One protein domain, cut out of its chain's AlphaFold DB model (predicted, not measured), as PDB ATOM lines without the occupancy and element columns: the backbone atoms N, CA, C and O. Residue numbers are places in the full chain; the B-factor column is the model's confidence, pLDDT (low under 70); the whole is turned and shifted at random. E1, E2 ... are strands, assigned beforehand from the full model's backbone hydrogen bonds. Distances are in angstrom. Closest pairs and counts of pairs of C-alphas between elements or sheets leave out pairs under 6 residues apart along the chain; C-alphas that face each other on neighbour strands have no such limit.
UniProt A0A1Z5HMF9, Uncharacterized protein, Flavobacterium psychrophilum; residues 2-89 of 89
ATOM      1  N   PRO A   2      27.607  -4.160  44.811       52.75
ATOM      2  CA  PRO A   2      28.915  -4.738  44.550       52.75
ATOM      3  C   PRO A   2      29.358  -4.284  43.152       52.75
ATOM      4  O   PRO A   2      28.983  -4.890  42.156       52.75
ATOM      5  N   TYR A   3      30.085  -3.171  43.077       68.44
ATOM      6  CA  TYR A   3      30.816  -2.825  41.858       68.44
ATOM      7  C   TYR A   3      32.255  -3.300  42.029       68.44
ATOM      8  O   TYR A   3      32.812  -3.192  43.125       68.44
ATOM      9  N   GLU A   4      32.822  -3.870  40.971       77.69
ATOM     10  CA  GLU A   4      34.228  -4.263  40.930       77.69
ATOM     11  C   GLU A   4      35.120  -3.032  41.125       77.69
ATOM     12  O   GLU A   4      34.796  -1.930  40.675       77.69
ATOM     13  N   ASN A   5      36.239  -3.210  41.832       83.25
ATOM     14  CA  ASN A   5      37.219  -2.141  41.962       83.25
ATOM     15  C   ASN A   5      37.850  -1.888  40.587       83.25
ATOM     16  O   ASN A   5      38.428  -2.797  40.000       83.25
ATOM     17  N   LEU A   6      37.739  -0.654  40.090       84.88
ATOM     18  CA  LEU A   6      38.295  -0.256  38.794       84.88
ATOM     19  C   LEU A   6      39.820  -0.097  38.831       84.88
ATOM     20  O   LEU A   6      40.464  -0.093  37.786       84.88
ATOM     21  N   LEU A   7      40.399   0.077  40.021       86.62
ATOM     22  CA  LEU A   7      41.833   0.259  40.181       86.62
ATOM     23  C   LEU A   7      42.552  -1.090  40.096       86.62
ATOM     24  O   LEU A   7      42.300  -1.983  40.904       86.62
ATOM     25  N   SER A   8      43.499  -1.209  39.162       84.25
ATOM     26  CA  SER A   8      44.422  -2.351  39.094       84.25
ATOM     27  C   SER A   8      45.423  -2.355  40.252       84.25
ATOM     28  O   SER A   8      45.874  -3.412  40.683       84.25
ATOM     29  N   GLU A   9      45.753  -1.170  40.769       85.62
ATOM     30  CA  GLU A   9      46.637  -0.968  41.912       85.62
ATOM     31  C   GLU A   9      46.028   0.052  42.877       85.62
ATOM     32  O   GLU A   9      45.476   1.075  42.470       85.62
ATOM     33  N   ASN A  10      46.147  -0.211  44.179       86.19
ATOM     34  CA  ASN A  10      45.635   0.696  45.198       86.19
ATOM     35  C   ASN A  10      46.413   2.020  45.206       86.19
ATOM     36  O   ASN A  10      47.644   2.049  45.189       86.19
ATOM     37  N   ILE A  11      45.681   3.128  45.321       91.69
ATOM     38  CA  ILE A  11      46.261   4.466  45.429       91.69
ATOM     39  C   ILE A  11      46.464   4.795  46.904       91.69
ATOM     40  O   ILE A  11      45.517   5.100  47.628       91.69
ATOM     41  N   TYR A  12      47.719   4.755  47.345       91.38
ATOM     42  CA  TYR A  12      48.103   5.161  48.692       91.38
ATOM     43  C   TYR A  12      48.679   6.573  48.693       91.38
ATOM     44  O   TYR A  12      49.483   6.942  47.834       91.38
ATOM     45  N   PHE A  13      48.316   7.350  49.708       90.56
ATOM     46  CA  PHE A  13      48.936   8.636  49.992       90.56
ATOM     47  C   PHE A  13      49.143   8.792  51.498       90.56
ATOM     48  O   PHE A  13      48.533   8.108  52.318       90.56
ATOM     49  N   SER A  14      50.042   9.691  51.871       90.06
ATOM     50  CA  SER A  14      50.269  10.105  53.253       90.06
ATOM     51  C   SER A  14      50.332  11.622  53.288       90.06
ATOM     52  O   SER A  14      50.687  12.255  52.294       90.06
ATOM     53  N   THR A  15      49.935  12.213  54.407       88.81
ATOM     54  CA  THR A  15      49.943  13.662  54.583       88.81
ATOM     55  C   THR A  15      50.299  14.010  56.019       88.81
ATOM     56  O   THR A  15      49.811  13.381  56.960       88.81
ATOM     57  N   ASP A  16      51.123  15.039  56.182       89.81
ATOM     58  CA  ASP A  16      51.455  15.599  57.491       89.81
ATOM     59  C   ASP A  16      50.472  16.696  57.922       89.81
ATOM     60  O   ASP A  16      50.521  17.164  59.062       89.81
ATOM     61  N   ILE A  17      49.535  17.073  57.041       90.94
ATOM     62  CA  ILE A  17      48.486  18.054  57.330       90.94
ATOM     63  C   ILE A  17      47.583  17.510  58.439       90.94
ATOM     64  O   ILE A  17      46.905  16.497  58.276       90.94
ATOM     65  N   LYS A  18      47.548  18.212  59.576       88.81
ATOM     66  CA  LYS A  18      46.732  17.830  60.742       88.81
ATOM     67  C   LYS A  18      45.334  18.455  60.747       88.81
ATOM     68  O   LYS A  18      44.432  17.919  61.380       88.81
ATOM     69  N   LYS A  19      45.147  19.591  60.064       91.56
ATOM     70  CA  LYS A  19      43.863  20.301  59.938       91.56
ATOM     71  C   LYS A  19      43.842  21.117  58.645       91.56
ATOM     72  O   LYS A  19      44.840  21.744  58.310       91.56
ATOM     73  N   GLY A  20      42.695  21.155  57.969       92.62
ATOM     74  CA  GLY A  20      42.488  21.948  56.753       92.62
ATOM     75  C   GLY A  20      42.249  21.088  55.513       92.62
ATOM     76  O   GLY A  20      41.897  19.914  55.621       92.62
ATOM     77  N   LYS A  21      42.407  21.693  54.331       92.75
ATOM     78  CA  LYS A  21      42.189  21.026  53.042       92.75
ATOM     79  C   LYS A  21      43.396  20.159  52.681       92.75
ATOM     80  O   LYS A  21      44.520  20.650  52.639       92.75
ATOM     81  N   VAL A  22      43.142  18.895  52.350       93.00
ATOM     82  CA  VAL A  22      44.113  17.997  51.712       93.00
ATOM     83  C   VAL A  22      43.711  17.863  50.246       93.00
ATOM     84  O   VAL A  22      42.551  17.593  49.956       93.00
ATOM     85  N   SER A  23      44.648  18.099  49.327       94.06
ATOM     86  CA  SER A  23      44.434  17.932  47.881       94.06
ATOM     87  C   SER A  23      45.456  16.936  47.350       94.06
ATOM     88  O   SER A  23      46.631  17.026  47.699       94.06
ATOM     89  N   ILE A  24      45.004  15.982  46.541       92.69
ATOM     90  CA  ILE A  24      45.830  14.898  46.004       92.69
ATOM     91  C   ILE A  24      45.717  14.965  44.486       92.69
ATOM     92  O   ILE A  24      44.610  14.927  43.956       92.69
ATOM     93  N   ASP A  25      46.851  15.063  43.797       92.69
ATOM     94  CA  ASP A  25      46.877  14.977  42.341       92.69
ATOM     95  C   ASP A  25      46.828  13.508  41.901       92.69
ATOM     96  O   ASP A  25      47.740  12.721  42.180       92.69
ATOM     97  N   LEU A  26      45.740  13.145  41.222       92.25
ATOM     98  CA  LEU A  26      45.512  11.805  40.688       92.25
ATOM     99  C   LEU A  26      45.918  11.672  39.210       92.25
ATOM    100  O   LEU A  26      45.844  10.570  38.668       92.25
ATOM    101  N   THR A  27      46.387  12.746  38.560       91.88
ATOM    102  CA  THR A  27      46.687  12.779  37.111       91.88
ATOM    103  C   THR A  27      47.659  11.674  36.696       91.88
ATOM    104  O   THR A  27      47.469  11.028  35.669       91.88
ATOM    105  N   LYS A  28      48.662  11.383  37.534       91.25
ATOM    106  CA  LYS A  28      49.672  10.343  37.274       91.25
ATOM    107  C   LYS A  28      49.112   8.920  37.152       91.25
ATOM    108  O   LYS A  28      49.799   8.060  36.616       91.25
ATOM    109  N   TYR A  29      47.907   8.665  37.665       91.00
ATOM    110  CA  TYR A  29      47.265   7.350  37.592       91.00
ATOM    111  C   TYR A  29      46.447   7.160  36.312       91.00
ATOM    112  O   TYR A  29      46.008   6.045  36.055       91.00
ATOM    113  N   ASN A  30      46.235   8.227  35.526       90.12
ATOM    114  CA  ASN A  30      45.483   8.199  34.269       90.12
ATOM    115  C   ASN A  30      44.161   7.406  34.376       90.12
ATOM    116  O   ASN A  30      43.874   6.525  33.567       90.12
ATOM    117  N   ILE A  31      43.384   7.682  35.428       90.00
ATOM    118  CA  ILE A  31      42.122   6.989  35.700       90.00
ATOM    119  C   ILE A  31      41.088   7.485  34.693       90.00
ATOM    120  O   ILE A  31      40.581   8.600  34.811       90.00
ATOM    121  N   VAL A  32      40.780   6.649  33.706       90.31
ATOM    122  CA  VAL A  32      39.767   6.923  32.685       90.31
ATOM    123  C   VAL A  32      38.548   6.058  32.968       90.31
ATOM    124  O   VAL A  32      38.655   4.838  33.082       90.31
ATOM    125  N   VAL A  33      37.385   6.692  33.084       88.00
ATOM    126  CA  VAL A  33      36.107   6.024  33.347       88.00
ATOM    127  C   VAL A  33      35.089   6.444  32.294       88.00
ATOM    128  O   VAL A  33      35.057   7.599  31.878       88.00
ATOM    129  N   ASN A  34      34.262   5.505  31.847       89.38
ATOM    130  CA  ASN A  34      33.211   5.708  30.841       89.38
ATOM    131  C   ASN A  34      31.798   5.495  31.414       89.38
ATOM    132  O   ASN A  34      30.833   5.375  30.662       89.38
ATOM    133  N   GLN A  35      31.688   5.419  32.740       87.00
ATOM    134  CA  GLN A  35      30.465   5.134  33.483       87.00
ATOM    135  C   GLN A  35      30.463   5.879  34.819       87.00
ATOM    136  O   GLN A  35      31.483   6.435  35.233       87.00
ATOM    137  N   ASP A  36      29.328   5.842  35.514       86.19
ATOM    138  CA  ASP A  36      29.221   6.361  36.872       86.19
ATOM    139  C   ASP A  36      30.101   5.551  37.830       86.19
ATOM    140  O   ASP A  36      30.080   4.317  37.841       86.19
ATOM    141  N   VAL A  37      30.861   6.253  38.668       86.25
ATOM    142  CA  VAL A  37      31.785   5.643  39.629       86.25
ATOM    143  C   VAL A  37      31.563   6.170  41.037       86.25
ATOM    144  O   VAL A  37      31.097   7.289  41.248       86.25
ATOM    145  N   ILE A  38      31.929   5.352  42.021       85.25
ATOM    146  CA  ILE A  38      31.985   5.748  43.428       85.25
ATOM    147  C   ILE A  38      33.456   5.842  43.819       85.25
ATOM    148  O   ILE A  38      34.208   4.888  43.637       85.25
ATOM    149  N   ILE A  39      33.845   6.976  44.396       86.88
ATOM    150  CA  ILE A  39      35.174   7.162  44.976       86.88
ATOM    151  C   ILE A  39      35.055   7.053  46.488       86.88
ATOM    152  O   ILE A  39      34.176   7.659  47.105       86.88
ATOM    153  N   THR A  40      35.940   6.267  47.083       87.75
ATOM    154  CA  THR A  40      35.959   5.989  48.516       87.75
ATOM    155  C   THR A  40      37.333   6.337  49.074       87.75
ATOM    156  O   THR A  40      38.341   6.279  48.373       87.75
ATOM    157  N   ILE A  41      37.373   6.727  50.347       88.38
ATOM    158  CA  ILE A  41      38.617   6.875  51.100       88.38
ATOM    159  C   ILE A  41      38.601   5.810  52.188       88.38
ATOM    160  O   ILE A  41      37.648   5.722  52.962       88.38
ATOM    161  N   GLU A  42      39.667   5.022  52.246       87.06
ATOM    162  CA  GLU A  42      39.895   4.030  53.289       87.06
ATOM    163  C   GLU A  42      41.167   4.384  54.054       87.06
ATOM    164  O   GLU A  42      42.196   4.720  53.466       87.06
ATOM    165  N   TYR A  43      41.095   4.321  55.380       84.94
ATOM    166  CA  TYR A  43      42.266   4.492  56.222       84.94
ATOM    167  C   TYR A  43      42.853   3.118  56.562       84.94
ATOM    168  O   TYR A  43      42.168   2.269  57.121       84.94
ATOM    169  N   ILE A  44      44.121   2.906  56.201       81.12
ATOM    170  CA  ILE A  44      44.768   1.578  56.189       81.12
ATOM    171  C   ILE A  44      45.512   1.265  57.501       81.12
ATOM    172  O   ILE A  44      45.929   0.134  57.733       81.12
ATOM    173  N   LYS A  45      45.720   2.261  58.369       74.62
ATOM    174  CA  LYS A  45      46.448   2.096  59.640       74.62
ATOM    175  C   LYS A  45      45.541   2.407  60.825       74.62
ATOM    176  O   LYS A  45      44.359   2.657  60.658       74.62
ATOM    177  N   GLU A  46      46.072   2.399  62.037       72.81
ATOM    178  CA  GLU A  46      45.386   2.972  63.196       72.81
ATOM    179  C   GLU A  46      45.802   4.446  63.341       72.81
ATOM    180  O   GLU A  46      46.957   4.794  63.087       72.81
ATOM    181  N   LEU A  47      44.865   5.351  63.655       73.44
ATOM    182  CA  LEU A  47      45.146   6.797  63.789       73.44
ATOM    183  C   LEU A  47      45.797   7.153  65.140       73.44
ATOM    184  O   LEU A  47      46.096   8.320  65.390       73.44
ATOM    185  N   GLY A  48      46.025   6.164  66.010       74.81
ATOM    186  CA  GLY A  48      46.457   6.380  67.388       74.81
ATOM    187  C   GLY A  48      45.374   7.071  68.224       74.81
ATOM    188  O   GLY A  48      44.181   6.945  67.952       74.81
ATOM    189  N   LYS A  49      45.779   7.821  69.259       76.12
ATOM    190  CA  LYS A  49      44.841   8.613  70.074       76.12
ATOM    191  C   LYS A  49      44.299   9.789  69.255       76.12
ATOM    192  O   LYS A  49      44.968  10.809  69.114       76.12
ATOM    193  N   GLY A  50      43.081   9.644  68.743       72.12
ATOM    194  CA  GLY A  50      42.398  10.647  67.930       72.12
ATOM    195  C   GLY A  50      41.488  10.001  66.887       72.12
ATOM    196  O   GLY A  50      41.255   8.798  66.909       72.12
ATOM    197  N   GLY A  51      40.963  10.811  65.969       79.94
ATOM    198  CA  GLY A  51      40.134  10.339  64.864       79.94
ATOM    199  C   GLY A  51      40.244  11.253  63.650       79.94
ATOM    200  O   GLY A  51      40.658  12.410  63.763       79.94
ATOM    201  N   LEU A  52      39.877  10.726  62.484       84.00
ATOM    202  CA  LEU A  52      39.790  11.495  61.250       84.00
ATOM    203  C   LEU A  52      38.404  12.123  61.183       84.00
ATOM    204  O   LEU A  52      37.401  11.424  61.059       84.00
ATOM    205  N   ASN A  53      38.362  13.446  61.278       87.00
ATOM    206  CA  ASN A  53      37.129  14.206  61.189       87.00
ATOM    207  C   ASN A  53      37.069  14.905  59.836       87.00
ATOM    208  O   ASN A  53      38.015  15.583  59.437       87.00
ATOM    209  N   PHE A  54      35.934  14.772  59.163       88.31
ATOM    210  CA  PHE A  54      35.627  15.521  57.954       88.31
ATOM    211  C   PHE A  54      34.705  16.681  58.314       88.31
ATOM    212  O   PHE A  54      33.853  16.555  59.197       88.31
ATOM    213  N   SER A  55      34.844  17.810  57.619       90.00
ATOM    214  CA  SER A  55      33.822  18.855  57.683       90.00
ATOM    215  C   SER A  55      32.492  18.267  57.216       90.00
ATOM    216  O   SER A  55      32.452  17.619  56.173       90.00
ATOM    217  N   GLY A  56      31.424  18.477  57.979       89.69
ATOM    218  CA  GLY A  56      30.092  17.971  57.661       89.69
ATOM    219  C   GLY A  56      29.103  19.100  57.407       89.69
ATOM    220  O   GLY A  56      29.234  20.183  57.977       89.69
ATOM    221  N   GLY A  57      28.104  18.837  56.570       89.19
ATOM    222  CA  GLY A  57      26.990  19.749  56.313       89.19
ATOM    223  C   GLY A  57      25.657  19.007  56.271       89.19
ATOM    224  O   GLY A  57      25.617  17.812  55.964       89.19
ATOM    225  N   LEU A  58      24.568  19.719  56.564       88.56
ATOM    226  CA  LEU A  58      23.202  19.204  56.435       88.56
ATOM    227  C   LEU A  58      22.652  19.464  55.031       88.56
ATOM    228  O   LEU A  58      23.025  20.445  54.394       88.56
ATOM    229  N   PHE A  59      21.751  18.590  54.573       83.06
ATOM    230  CA  PHE A  59      21.059  18.706  53.276       83.06
ATOM    231  C   PHE A  59      21.979  18.729  52.040       83.06
ATOM    232  O   PHE A  59      21.588  19.212  50.981       83.06
ATOM    233  N   GLY A  60      23.200  18.202  52.163       81.25
ATOM    234  CA  GLY A  60      24.114  18.032  51.034       81.25
ATOM    235  C   GLY A  60      23.904  16.716  50.275       81.25
ATOM    236  O   GLY A  60      22.888  16.034  50.416       81.25
ATOM    237  N   ASN A  61      24.902  16.343  49.471       82.69
ATOM    238  CA  ASN A  61      24.890  15.100  48.697       82.69
ATOM    239  C   ASN A  61      24.806  13.851  49.592       82.69
ATOM    240  O   ASN A  61      25.305  13.833  50.717       82.69
ATOM    241  N   LYS A  62      24.200  12.785  49.051       83.44
ATOM    242  CA  LYS A  62      24.054  11.482  49.721       83.44
ATOM    243  C   LYS A  62      25.429  10.911  50.079       83.44
ATOM    244  O   LYS A  62      26.267  10.742  49.197       83.44
ATOM    245  N   LEU A  63      25.618  10.547  51.344       85.94
ATOM    246  CA  LEU A  63      26.824   9.876  51.817       85.94
ATOM    247  C   LEU A  63      26.639   8.356  51.781       85.94
ATOM    248  O   LEU A  63      25.654   7.834  52.307       85.94
ATOM    249  N   TYR A  64      27.622   7.653  51.225       87.88
ATOM    250  CA  TYR A  64      27.738   6.201  51.306       87.88
ATOM    251  C   TYR A  64      28.961   5.845  52.148       87.88
ATOM    252  O   TYR A  64      30.041   6.386  51.925       87.88
ATOM    253  N   HIS A  65      28.801   4.954  53.124       87.75
ATOM    254  CA  HIS A  65      29.893   4.550  54.009       87.75
ATOM    255  C   HIS A  65      29.750   3.096  54.462       87.75
ATOM    256  O   HIS A  65      28.655   2.533  54.465       87.75
ATOM    257  N   ARG A  66      30.861   2.497  54.881       87.50
ATOM    258  CA  ARG A  66      30.919   1.175  55.510       87.50
ATOM    259  C   ARG A  66      32.022   1.184  56.567       87.50
ATOM    260  O   ARG A  66      32.962   1.966  56.449       87.50
ATOM    261  N   GLN A  67      31.882   0.385  57.619       83.56
ATOM    262  CA  GLN A  67      32.815   0.416  58.756       83.56
ATOM    263  C   GLN A  67      34.056  -0.450  58.512       83.56
ATOM    264  O   GLN A  67      35.137  -0.136  58.997       83.56
ATOM    265  N   THR A  68      33.896  -1.535  57.757       82.50
ATOM    266  CA  THR A  68      34.964  -2.465  57.375       82.50
ATOM    267  C   THR A  68      34.818  -2.859  55.906       82.50
ATOM    268  O   THR A  68      33.735  -2.726  55.324       82.50
ATOM    269  N   SER A  69      35.883  -3.396  55.310       79.69
ATOM    270  CA  SER A  69      35.887  -3.897  53.929       79.69
ATOM    271  C   SER A  69      34.879  -5.029  53.673       79.69
ATOM    272  O   SER A  69      34.414  -5.181  52.544       79.69
ATOM    273  N   PHE A  70      34.492  -5.764  54.721       79.94
ATOM    274  CA  PHE A  70      33.496  -6.843  54.682       79.94
ATOM    275  C   PHE A  70      32.074  -6.392  55.045       79.94
ATOM    276  O   PHE A  70      31.131  -7.162  54.891       79.94
ATOM    277  N   SER A  71      31.899  -5.168  55.554       85.81
ATOM    278  CA  SER A  71      30.582  -4.665  55.958       85.81
ATOM    279  C   SER A  71      29.764  -4.136  54.778       85.81
ATOM    280  O   SER A  71      30.306  -3.680  53.768       85.81
ATOM    281  N   GLU A  72      28.442  -4.159  54.937       88.00
ATOM    282  CA  GLU A  72      27.511  -3.617  53.952       88.00
ATOM    283  C   GLU A  72      27.610  -2.091  53.833       88.00
ATOM    284  O   GLU A  72      27.836  -1.365  54.807       88.00
ATOM    285  N   TRP A  73      27.377  -1.598  52.618       88.38
ATOM    286  CA  TRP A  73      27.268  -0.173  52.339       88.38
ATOM    287  C   TRP A  73      25.995   0.412  52.950       88.38
ATOM    288  O   TRP A  73      24.885  -0.014  52.633       88.38
ATOM    289  N   LYS A  74      26.156   1.454  53.765       89.06
ATOM    290  CA  LYS A  74      25.064   2.243  54.340       89.06
ATOM    291  C   LYS A  74      24.961   3.586  53.635       89.06
ATOM    292  O   LYS A  74      25.970   4.205  53.302       89.06
ATOM    293  N   LYS A  75      23.725   4.034  53.424       87.44
ATOM    294  CA  LYS A  75      23.408   5.343  52.857       87.44
ATOM    295  C   LYS A  75      22.872   6.254  53.955       87.44
ATOM    296  O   LYS A  75      21.852   5.939  54.563       87.44
ATOM    297  N   THR A  76      23.503   7.408  54.132       83.50
ATOM    298  CA  THR A  76      23.075   8.449  55.073       83.50
ATOM    299  C   THR A  76      22.552   9.643  54.282       83.50
ATOM    300  O   THR A  76      23.247  10.185  53.424       83.50
ATOM    301  N   GLY A  77      21.282  10.001  54.503       75.62
ATOM    302  CA  GLY A  77      20.553  10.931  53.631       75.62
ATOM    303  C   GLY A  77      20.600  12.405  54.036       75.62
ATOM    304  O   GLY A  77      20.408  13.261  53.183       75.62
ATOM    305  N   THR A  78      20.833  12.711  55.311       80.19
ATOM    306  CA  THR A  78      20.741  14.083  55.845       80.19
ATOM    307  C   THR A  78      22.096  14.742  56.085       80.19
ATOM    308  O   THR A  78      22.145  15.952  56.294       80.19
ATOM    309  N   VAL A  79      23.184  13.968  56.033       84.88
ATOM    310  CA  VAL A  79      24.553  14.413  56.314       84.88
ATOM    311  C   VAL A  79      25.415  14.230  55.073       84.88
ATOM    312  O   VAL A  79      25.405  13.167  54.454       84.88
ATOM    313  N   SER A  80      26.192  15.261  54.758       87.00
ATOM    314  CA  SER A  80      27.219  15.265  53.716       87.00
ATOM    315  C   SER A  80      28.600  15.482  54.331       87.00
ATOM    316  O   SER A  80      28.708  16.079  55.404       87.00
ATOM    317  N   LEU A  81      29.648  15.002  53.657       88.81
ATOM    318  CA  LEU A  81      31.045  15.195  54.054       88.81
ATOM    319  C   LEU A  81      31.759  16.108  53.054       88.81
ATOM    320  O   LEU A  81      31.480  16.064  51.858       88.81
ATOM    321  N   GLY A  82      32.710  16.901  53.547       89.19
ATOM    322  CA  GLY A  82      33.604  17.744  52.755       89.19
ATOM    323  C   GLY A  82      34.656  16.908  52.042       89.19
ATOM    324  O   GLY A  82      35.816  16.873  52.445       89.19
ATOM    325  N   PHE A  83      34.213  16.212  51.006       88.25
ATOM    326  CA  PHE A  83      35.010  15.367  50.138       88.25
ATOM    327  C   PHE A  83      34.510  15.565  48.706       88.25
ATOM    328  O   PHE A  83      33.313  15.449  48.445       88.25
ATOM    329  N   ASN A  84      35.418  15.893  47.792       89.38
ATOM    330  CA  ASN A  84      35.111  16.078  46.381       89.38
ATOM    331  C   ASN A  84      36.234  15.515  45.509       89.38
ATOM    332  O   ASN A  84      37.357  15.301  45.968       89.38
ATOM    333  N   VAL A  85      35.906  15.321  44.239       90.06
ATOM    334  CA  VAL A  85      36.850  15.028  43.165       90.06
ATOM    335  C   VAL A  85      36.592  16.025  42.043       90.06
ATOM    336  O   VAL A  85      35.437  16.341  41.759       90.06
ATOM    337  N   ASP A  86      37.657  16.510  41.422       92.31
ATOM    338  CA  ASP A  86      37.563  17.332  40.223       92.31
ATOM    339  C   ASP A  86      37.860  16.437  39.017       92.31
ATOM    340  O   ASP A  86      38.936  15.844  38.923       92.31
ATOM    341  N   VAL A  87      36.888  16.311  38.114       89.25
ATOM    342  CA  VAL A  87      36.981  15.482  36.903       89.25
ATOM    343  C   VAL A  87      37.152  16.399  35.695       89.25
ATOM    344  O   VAL A  87      36.505  17.443  35.610       89.25
ATOM    345  N   ARG A  88      38.042  16.027  34.772       87.00
ATOM    346  CA  ARG A  88      38.245  16.729  33.496       87.00
ATOM    347  C   ARG A  88      37.614  15.918  32.363       87.00
ATOM    348  O   ARG A  88      37.679  14.692  32.405       87.00
ATOM    349  N   TYR A  89      37.017  16.623  31.405       76.75
ATOM    350  CA  TYR A  89      36.392  16.076  30.197       76.75
ATOM    351  C   TYR A  89      37.317  16.210  28.991       76.75
ATOM    352  O   TYR A  89      38.093  17.195  28.966       76.75
TER     353      TYR A  89
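Overview. This is residues 2 to 89 of the 89 residues of an uncharacterized protein of Flavobacterium psychrophilum (UniProt A0A1Z5HMF9). There is little regular structure: residues 2 to 55 wind in wide loops with no named element, then two small two-stranded sheets, E2-E3 and E1-E4, form at one side, and residues 45 to 51 stick out. The 88 printed residues hold no named helix and four strands, E1 to E4 in order, both sheets antiparallel; the class is all strand, with 12 residues in named elements. It is only just compact, close to loose, with radius of gyration 14.5 A and spans of 37 by 31 by 28 A.

Along the chain. Start at C-alpha 2, (28.915, -4.738, 44.550), and follow the loops to E1, residues 56 to 58, which begins at C-alpha 56, (30.092, 17.971, 57.661). Next come E2, 63 to 65, E3, 74 to 76, and E4, 79 to 81, ending at (31.045, 15.195, 54.054); E1 is 7.1 A long, E2 6.5 A, E3 6.6 A and E4 6.9 A.

Arrangement. Look at N 57 and O 80, 3.1 A apart, in antiparallel E1 and E4. In the hairpin E2 and E3, N 74 and O 65 are 2.8 A apart. E1 and E3 are apart.

Size, cuts and confidence. The farthest C-alphas, Lys 49 and Tyr 89, are 41.4 A apart. The printed part has no cut and no long link between strands; residues 2 to 3 are under pLDDT 70.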